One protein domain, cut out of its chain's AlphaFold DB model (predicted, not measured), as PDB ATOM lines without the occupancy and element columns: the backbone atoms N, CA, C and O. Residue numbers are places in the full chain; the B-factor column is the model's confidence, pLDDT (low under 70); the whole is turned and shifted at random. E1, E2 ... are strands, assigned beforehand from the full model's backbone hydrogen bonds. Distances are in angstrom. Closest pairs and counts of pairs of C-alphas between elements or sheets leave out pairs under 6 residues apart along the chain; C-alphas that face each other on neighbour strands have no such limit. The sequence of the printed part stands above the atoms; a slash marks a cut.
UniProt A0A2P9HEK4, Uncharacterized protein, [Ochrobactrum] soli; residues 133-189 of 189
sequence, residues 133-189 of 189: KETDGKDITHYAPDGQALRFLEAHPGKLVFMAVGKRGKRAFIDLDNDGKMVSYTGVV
ATOM      1  N   LYS A 133      -6.018 -20.482 -46.673       92.31
ATOM      2  CA  LYS A 133      -5.203 -21.197 -47.662       92.31
ATOM      3  C   LYS A 133      -5.248 -22.681 -47.365       92.31
ATOM      4  O   LYS A 133      -4.755 -23.106 -46.323       92.31
ATOM      5  N   GLU A 134      -5.828 -23.455 -48.266       88.62
ATOM      6  CA  GLU A 134      -5.799 -24.910 -48.173       88.62
ATOM      7  C   GLU A 134      -4.395 -25.440 -48.462       88.62
ATOM      8  O   GLU A 134      -3.627 -24.873 -49.244       88.62
ATOM      9  N   THR A 135      -4.052 -26.537 -47.803       88.94
ATOM     10  CA  THR A 135      -2.813 -27.271 -48.031       88.94
ATOM     11  C   THR A 135      -3.142 -28.736 -48.259       88.94
ATOM     12  O   THR A 135      -3.885 -29.315 -47.472       88.94
ATOM     13  N   ASP A 136      -2.484 -29.379 -49.222       84.38
ATOM     14  CA  ASP A 136      -2.617 -30.826 -49.481       84.38
ATOM     15  C   ASP A 136      -1.965 -31.715 -48.393       84.38
ATOM     16  O   ASP A 136      -1.732 -32.914 -48.576       84.38
ATOM     17  N   GLY A 137      -1.610 -31.124 -47.251       83.94
ATOM     18  CA  GLY A 137      -0.970 -31.789 -46.129       83.94
ATOM     19  C   GLY A 137      -1.953 -32.580 -45.266       83.94
ATOM     20  O   GLY A 137      -3.129 -32.248 -45.132       83.94
ATOM     21  N   LYS A 138      -1.449 -33.641 -44.626       79.06
ATOM     22  CA  LYS A 138      -2.222 -34.425 -43.644       79.06
ATOM     23  C   LYS A 138      -2.188 -33.829 -42.234       79.06
ATOM     24  O   LYS A 138      -3.122 -34.037 -41.463       79.06
ATOM     25  N   ASP A 139      -1.112 -33.122 -41.890       85.12
ATOM     26  CA  ASP A 139      -0.911 -32.555 -40.549       85.12
ATOM     27  C   ASP A 139      -1.334 -31.092 -40.446       85.12
ATOM     28  O   ASP A 139      -1.917 -30.692 -39.442       85.12
ATOM     29  N   ILE A 140      -1.080 -30.311 -41.491       90.06
ATOM     30  CA  ILE A 140      -1.654 -28.984 -41.688       90.06
ATOM     31  C   ILE A 140      -2.565 -29.134 -42.891       90.06
ATOM     32  O   ILE A 140      -2.135 -29.663 -43.911       90.06
ATOM     33  N   THR A 141      -3.819 -28.737 -42.719       91.12
ATOM     34  CA  THR A 141      -4.851 -28.828 -43.761       91.12
ATOM     35  C   THR A 141      -5.218 -27.451 -44.294       91.12
ATOM     36  O   THR A 141      -5.547 -27.315 -45.465       91.12
ATOM     37  N   HIS A 142      -5.162 -26.432 -43.433       92.81
ATOM     38  CA  HIS A 142      -5.524 -25.064 -43.769       92.81
ATOM     39  C   HIS A 142      -4.615 -24.097 -43.010       92.81
ATOM     40  O   HIS A 142      -4.208 -24.375 -41.881       92.81
ATOM     41  N   TYR A 143      -4.360 -22.935 -43.590       93.56
ATOM     42  CA  TYR A 143      -3.950 -21.743 -42.861       93.56
ATOM     43  C   TYR A 143      -5.155 -20.825 -42.722       93.56
ATOM     44  O   TYR A 143      -5.839 -20.544 -43.705       93.56
ATOM     45  N   ALA A 144      -5.407 -20.384 -41.497       92.62
ATOM     46  CA  ALA A 144      -6.398 -19.370 -41.188       92.62
ATOM     47  C   ALA A 144      -5.924 -17.973 -41.647       92.62
ATOM     48  O   ALA A 144      -4.750 -17.799 -41.992       92.62
ATOM     49  N   PRO A 145      -6.811 -16.961 -41.633       90.56
ATOM     50  CA  PRO A 145      -6.510 -15.626 -42.166       90.56
ATOM     51  C   PRO A 145      -5.401 -14.895 -41.395       90.56
ATOM     52  O   PRO A 145      -4.680 -14.070 -41.949       90.56
ATOM     53  N   ASP A 146      -5.234 -15.236 -40.118       90.31
ATOM     54  CA  ASP A 146      -4.165 -14.776 -39.228       90.31
ATOM     55  C   ASP A 146      -2.837 -15.535 -39.429       90.31
ATOM     56  O   ASP A 146      -1.870 -15.312 -38.700       90.31
ATOM     57  N   GLY A 147      -2.775 -16.450 -40.399       90.06
ATOM     58  CA  GLY A 147      -1.628 -17.319 -40.651       90.06
ATOM     59  C   GLY A 147      -1.539 -18.522 -39.708       90.06
ATOM     60  O   GLY A 147      -0.579 -19.290 -39.794       90.06
ATOM     61  N   GLN A 148      -2.518 -18.735 -38.821       93.44
ATOM     62  CA  GLN A 148      -2.519 -19.889 -37.928       93.44
ATOM     63  C   GLN A 148      -2.695 -21.188 -38.724       93.44
ATOM     64  O   GLN A 148      -3.678 -21.375 -39.438       93.44
ATOM     65  N   ALA A 149      -1.777 -22.135 -38.530       93.69
ATOM     66  CA  ALA A 149      -1.910 -23.483 -39.070       93.69
ATOM     67  C   ALA A 149      -3.043 -24.244 -38.362       93.69
ATOM     68  O   ALA A 149      -3.075 -24.338 -37.126       93.69
ATOM     69  N   LEU A 150      -3.951 -24.803 -39.157       93.94
ATOM     70  CA  LEU A 150      -5.119 -25.561 -38.735       93.94
ATOM     71  C   LEU A 150      -5.066 -26.992 -39.275       93.94
ATOM     72  O   LEU A 150      -4.830 -27.247 -40.463       93.94
ATOM     73  N   ARG A 151      -5.366 -27.940 -38.392       93.94
ATOM     74  CA  ARG A 151      -5.550 -29.350 -38.726       93.94
ATOM     75  C   ARG A 151      -7.018 -29.718 -38.599       93.94
ATOM     76  O   ARG A 151      -7.574 -29.620 -37.509       93.94
ATOM     77  N   PHE A 152      -7.628 -30.169 -39.686       93.56
ATOM     78  CA  PHE A 152      -8.972 -30.726 -39.648       93.56
ATOM     79  C   PHE A 152      -9.019 -31.951 -38.723       93.56
ATOM     80  O   PHE A 152      -8.166 -32.837 -38.816       93.56
ATOM     81  N   LEU A 153      -9.996 -31.980 -37.816       92.69
ATOM     82  CA  LEU A 153     -10.226 -33.106 -36.912       92.69
ATOM     83  C   LEU A 153     -11.471 -33.887 -37.303       92.69
ATOM     84  O   LEU A 153     -11.403 -35.094 -37.524       92.69
ATOM     85  N   GLU A 154     -12.610 -33.203 -37.343       92.62
ATOM     86  CA  GLU A 154     -13.915 -33.841 -37.464       92.62
ATOM     87  C   GLU A 154     -14.952 -32.883 -38.058       92.62
ATOM     88  O   GLU A 154     -14.847 -31.657 -37.941       92.62
ATOM     89  N   ALA A 155     -15.970 -33.465 -38.688       92.12
ATOM     90  CA  ALA A 155     -17.132 -32.760 -39.210       92.12
ATOM     91  C   ALA A 155     -18.388 -33.221 -38.464       92.12
ATOM     92  O   ALA A 155     -18.650 -34.419 -38.365       92.12
ATOM     93  N   HIS A 156     -19.173 -32.259 -37.984       92.12
ATOM     94  CA  HIS A 156     -20.466 -32.471 -37.338       92.12
ATOM     95  C   HIS A 156     -21.588 -31.830 -38.166       92.12
ATOM     96  O   HIS A 156     -21.323 -30.901 -38.936       92.12
ATOM     97  N   PRO A 157     -22.855 -32.252 -37.986       85.44
ATOM     98  CA  PRO A 157     -23.998 -31.523 -38.528       85.44
ATOM     99  C   PRO A 157     -23.998 -30.089 -37.973       85.44
ATOM    100  O   PRO A 157     -24.264 -29.877 -36.792       85.44
ATOM    101  N   GLY A 158     -23.626 -29.115 -38.805       92.00
ATOM    102  CA  GLY A 158     -23.590 -27.695 -38.442       92.00
ATOM    103  C   GLY A 158     -22.214 -27.109 -38.103       92.00
ATOM    104  O   GLY A 158     -22.148 -25.910 -37.867       92.00
ATOM    105  N   LYS A 159     -21.115 -27.883 -38.074       94.19
ATOM    106  CA  LYS A 159     -19.761 -27.308 -37.907       94.19
ATOM    107  C   LYS A 159     -18.618 -28.224 -38.326       94.19
ATOM    108  O   LYS A 159     -18.689 -29.443 -38.184       94.19
ATOM    109  N   LEU A 160     -17.518 -27.611 -38.740       94.56
ATOM    110  CA  LEU A 160     -16.216 -28.244 -38.924       94.56
ATOM    111  C   LEU A 160     -15.301 -27.871 -37.761       94.56
ATOM    112  O   LEU A 160     -15.251 -26.709 -37.354       94.56
ATOM    113  N   VAL A 161     -14.576 -28.853 -37.231       94.69
ATOM    114  CA  VAL A 161     -13.689 -28.679 -36.079       94.69
ATOM    115  C   VAL A 161     -12.243 -28.810 -36.523       94.69
ATOM    116  O   VAL A 161     -11.833 -29.821 -37.097       94.69
ATOM    117  N   PHE A 162     -11.452 -27.804 -36.174       94.50
ATOM    118  CA  PHE A 162     -10.026 -27.752 -36.433       94.50
ATOM    119  C   PHE A 162      -9.247 -27.675 -35.121       94.50
ATOM    120  O   PHE A 162      -9.660 -27.024 -34.161       94.50
ATOM    121  N   MET A 163      -8.085 -28.315 -35.088       94.06
ATOM    122  CA  MET A 163      -7.066 -28.097 -34.068       94.06
ATOM    123  C   MET A 163      -6.123 -26.987 -34.527       94.06
ATOM    124  O   MET A 163      -5.643 -27.016 -35.661       94.06
ATOM    125  N   ALA A 164      -5.811 -26.045 -33.638       93.88
ATOM    126  CA  ALA A 164      -4.764 -25.063 -33.891       93.88
ATOM    127  C   ALA A 164      -3.384 -25.700 -33.659       93.88
ATOM    128  O   ALA A 164      -3.016 -26.039 -32.532       93.88
ATOM    129  N   VAL A 165      -2.609 -25.882 -34.728       91.75
ATOM    130  CA  VAL A 165      -1.281 -26.503 -34.649       91.75
ATOM    131  C   VAL A 165      -0.345 -25.604 -33.834       91.75
ATOM    132  O   VAL A 165      -0.305 -24.389 -34.018       91.75
ATOM    133  N   GLY A 166       0.379 -26.197 -32.884       90.31
ATOM    134  CA  GLY A 166       1.263 -25.469 -31.966       90.31
ATOM    135  C   GLY A 166       0.565 -24.840 -30.752       90.31
ATOM    136  O   GLY A 166       1.252 -24.359 -29.855       90.31
ATOM    137  N   LYS A 167      -0.773 -24.884 -30.657       89.38
ATOM    138  CA  LYS A 167      -1.529 -24.386 -29.494       89.38
ATOM    139  C   LYS A 167      -2.254 -25.532 -28.787       89.38
ATOM    140  O   LYS A 167      -3.222 -26.097 -29.291       89.38
ATOM    141  N   ARG A 168      -1.791 -25.887 -27.585       88.50
ATOM    142  CA  ARG A 168      -2.344 -27.017 -26.823       88.50
ATOM    143  C   ARG A 168      -3.790 -26.740 -26.400       88.50
ATOM    144  O   ARG A 168      -4.065 -25.743 -25.745       88.50
ATOM    145  N   GLY A 169      -4.694 -27.657 -26.748       88.38
ATOM    146  CA  GLY A 169      -6.103 -27.621 -26.337       88.38
ATOM    147  C   GLY A 169      -6.965 -26.576 -27.050       88.38
ATOM    148  O   GLY A 169      -8.150 -26.490 -26.751       88.38
ATOM    149  N   LYS A 170      -6.395 -25.816 -27.990       93.62
ATOM    150  CA  LYS A 170      -7.096 -24.755 -28.712       93.62
ATOM    151  C   LYS A 170      -7.710 -25.275 -30.005       93.62
ATOM    152  O   LYS A 170      -7.084 -26.055 -30.732       93.62
ATOM    153  N   ARG A 171      -8.940 -24.846 -30.286       93.69
ATOM    154  CA  ARG A 171      -9.709 -25.288 -31.455       93.69
ATOM    155  C   ARG A 171     -10.218 -24.097 -32.241       93.69
ATOM    156  O   ARG A 171     -10.397 -23.019 -31.692       93.69
ATOM    157  N   ALA A 172     -10.453 -24.312 -33.522       94.06
ATOM    158  CA  ALA A 172     -11.147 -23.355 -34.361       94.06
ATOM    159  C   ALA A 172     -12.337 -24.044 -35.022       94.06
ATOM    160  O   ALA A 172     -12.287 -25.248 -35.293       94.06
ATOM    161  N   PHE A 173     -13.404 -23.291 -35.257       94.81
ATOM    162  CA  PHE A 173     -14.642 -23.825 -35.798       94.81
ATOM    163  C   PHE A 173     -15.069 -23.026 -37.020       94.81
ATOM    164  O   PHE A 173     -14.938 -21.802 -37.053       94.81
ATOM    165  N   ILE A 174     -15.580 -23.742 -38.018       95.69
ATOM    166  CA  ILE A 174     -16.346 -23.147 -39.111       95.69
ATOM    167  C   ILE A 174     -17.774 -23.655 -38.973       95.69
ATOM    168  O   ILE A 174     -17.995 -24.864 -39.049       95.69
ATOM    169  N   ASP A 175     -18.724 -22.755 -38.757       95.81
ATOM    170  CA  ASP A 175     -20.137 -23.109 -38.654       95.81
ATOM    171  C   ASP A 175     -20.719 -23.371 -40.046       95.81
ATOM    172  O   ASP A 175     -20.353 -22.720 -41.030       95.81
ATOM    173  N   LEU A 176     -21.634 -24.336 -40.122       96.06
ATOM    174  CA  LEU A 176     -22.314 -24.753 -41.342       96.06
ATOM    175  C   LEU A 176     -23.822 -24.486 -41.237       96.06
ATOM    176  O   LEU A 176     -24.424 -24.724 -40.190       96.06
ATOM    177  N   ASP A 177     -24.445 -24.049 -42.333       94.25
ATOM    178  CA  ASP A 177     -25.907 -23.998 -42.455       94.25
ATOM    179  C   ASP A 177     -26.520 -25.408 -42.628       94.25
ATOM    180  O   ASP A 177     -25.823 -26.423 -42.731       94.25
ATOM    181  N   ASN A 178     -27.853 -25.476 -42.700       91.50
ATOM    182  CA  ASN A 178     -28.590 -26.731 -42.909       91.50
ATOM    183  C   ASN A 178     -28.287 -27.420 -44.256       91.50
ATOM    184  O   ASN A 178     -28.552 -28.614 -44.402       91.50
ATOM    185  N   ASP A 179     -27.746 -26.689 -45.232       90.06
ATOM    186  CA  ASP A 179     -27.337 -27.203 -46.541       90.06
ATOM    187  C   ASP A 179     -25.843 -27.597 -46.577       90.06
ATOM    188  O   ASP A 179     -25.380 -28.140 -47.582       90.06
ATOM    189  N   GLY A 180     -25.083 -27.345 -45.504       91.19
ATOM    190  CA  GLY A 180     -23.642 -27.595 -45.415       91.19
ATOM    191  C   GLY A 180     -22.757 -26.449 -45.926       91.19
ATOM    192  O   GLY A 180     -21.575 -26.670 -46.207       91.19
ATOM    193  N   LYS A 181     -23.304 -25.237 -46.074       95.06
ATOM    194  CA  LYS A 181     -22.554 -24.034 -46.458       95.06
ATOM    195  C   LYS A 181     -21.840 -23.422 -45.258       95.06
ATOM    196  O   LYS A 181     -22.451 -23.264 -44.209       95.06
ATOM    197  N   MET A 182     -20.584 -23.023 -45.425       95.12
ATOM    198  CA  MET A 182     -19.778 -22.358 -44.397       95.12
ATOM    199  C   MET A 182     -20.264 -20.925 -44.162       95.12
ATOM    200  O   MET A 182     -20.204 -20.103 -45.070       95.12
ATOM    201  N   VAL A 183     -20.754 -20.613 -42.964       94.94
ATOM    202  CA  VAL A 183     -21.371 -19.302 -42.674       94.94
ATOM    203  C   VAL A 183     -20.490 -18.386 -41.834       94.94
ATOM    204  O   VAL A 183     -20.477 -17.179 -42.067       94.94
ATOM    205  N   SER A 184     -19.732 -18.935 -40.889       94.31
ATOM    206  CA  SER A 184     -18.889 -18.154 -39.981       94.31
ATOM    207  C   SER A 184     -17.665 -18.931 -39.532       94.31
ATOM    208  O   SER A 184     -17.679 -20.156 -39.456       94.31
ATOM    209  N   TYR A 185     -16.602 -18.194 -39.213       94.25
ATOM    210  CA  TYR A 185     -15.391 -18.716 -38.592       94.25
ATOM    211  C   TYR A 185     -15.240 -18.117 -37.194       94.25
ATOM    212  O   TYR A 185     -15.263 -16.898 -37.036       94.25
ATOM    213  N   THR A 186     -15.069 -18.962 -36.178       91.25
ATOM    214  CA  THR A 186     -15.005 -18.516 -34.775       91.25
ATOM    215  C   THR A 186     -13.641 -17.966 -34.363       91.25
ATOM    216  O   THR A 186     -13.511 -17.413 -33.274       91.25
ATOM    217  N   GLY A 187     -12.600 -18.178 -35.171       89.00
ATOM    218  CA  GLY A 187     -11.223 -18.026 -34.705       89.00
ATOM    219  C   GLY A 187     -10.789 -19.164 -33.779       89.00
ATOM    220  O   GLY A 187     -11.541 -20.107 -33.512       89.00
ATOM    221  N   VAL A 188      -9.548 -19.070 -33.301       89.31
ATOM    222  CA  VAL A 188      -8.982 -20.010 -32.330       89.31
ATOM    223  C   VAL A 188      -9.454 -19.649 -30.923       89.31
ATOM    224  O   VAL A 188      -9.099 -18.588 -30.407       89.31
ATOM    225  N   VAL A 189     -10.178 -20.563 -30.284       86.69
ATOM    226  CA  VAL A 189     -10.698 -20.460 -28.911       86.69
ATOM    227  C   VAL A 189     -10.113 -21.522 -27.991       86.69
ATOM    228  O   VAL A 189      -9.747 -22.627 -28.459       86.69
TER     229      VAL A 189
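What this domain is: This is residues 133 to 189 of the 189 residues of an uncharacterized protein of [Ochrobactrum] soli (UniProt A0A2P9HEK4). The domain is one strongly twisted, curled sheet of four strands folded to and fro as a meander, with a lead-in of residues 133 to 148 at one end of the sheet. That lead-in doubles back on itself and is tied by short pairings to the beginning of E1, which bends by 56 degrees at residue 153. The printed part has 57 residues with no named helix and four named strands, E1, E2, E3 and E4 along the chain; the sheet has the same order and is antiparallel throughout. The class is all strand, although under half of the residues, 27 of 57, are in named strands. The whole is compact, with a radius of gyration of the C-alphas of 10.9 A and spans of 31 by 24 by 19 A.

Where its parts are: The printed part begins at Lys 133, with its C-alpha at (-5.203, -21.197, -47.662), and residues 133 to 148 hold no named element. E1, the longest strand by residues, is residues 149 to 156, 20.7 A from first to last C-alpha, and begins at C-alpha 149 (-1.910, -23.483, -39.070). E2 is residues 159 to 164, 15.7 A long. E3 is residues 171 to 176, 16.0 A long. E4 is residues 182 to 188, 16.4 A long, and ends at C-alpha 188 (-8.982, -20.010, -32.330).

How they stand to each other: In the lead-in, residues 133 to 134 pair antiparallel with residues 142 to 143. Residues 142 to 143 also pair antiparallel with residues 149 to 150 of E1. E1 and E2 form a hairpin with a tight link, their directions 150 degrees apart; N 151 and O 163 are 2.9 A apart, within hydrogen-bond range, and N 163 and O 151 are 2.8 A apart. E2 and E3, a hairpin with a short link, are antiparallel at 160 degrees, with N 160 and O 174 within hydrogen-bond range at 2.8 A. E3 and E4, a hairpin with a tight link, are antiparallel at 168 degrees, with N 175 and O 184 within hydrogen-bond range at 2.9 A. E1 and E4 are the edge strands and are apart; E2 and E3 are inner strands. From edge to edge the strands' lines turn by 52 degrees and the way across the sheet turns by 58 degrees.

The domain as a whole: The two C-alphas farthest apart, those of Gly 166 and Asp 179, are 32.1 A apart. The C-alphas of residues 133 to 148 lie 7 to 15 A from the mean of all C-alphas. No link between the strands is long, and the printed part has no cut; it ends at Val 189, the chain's last residue. The mean pLDDT of the printed part is 91.6, and no printed residue is under 70.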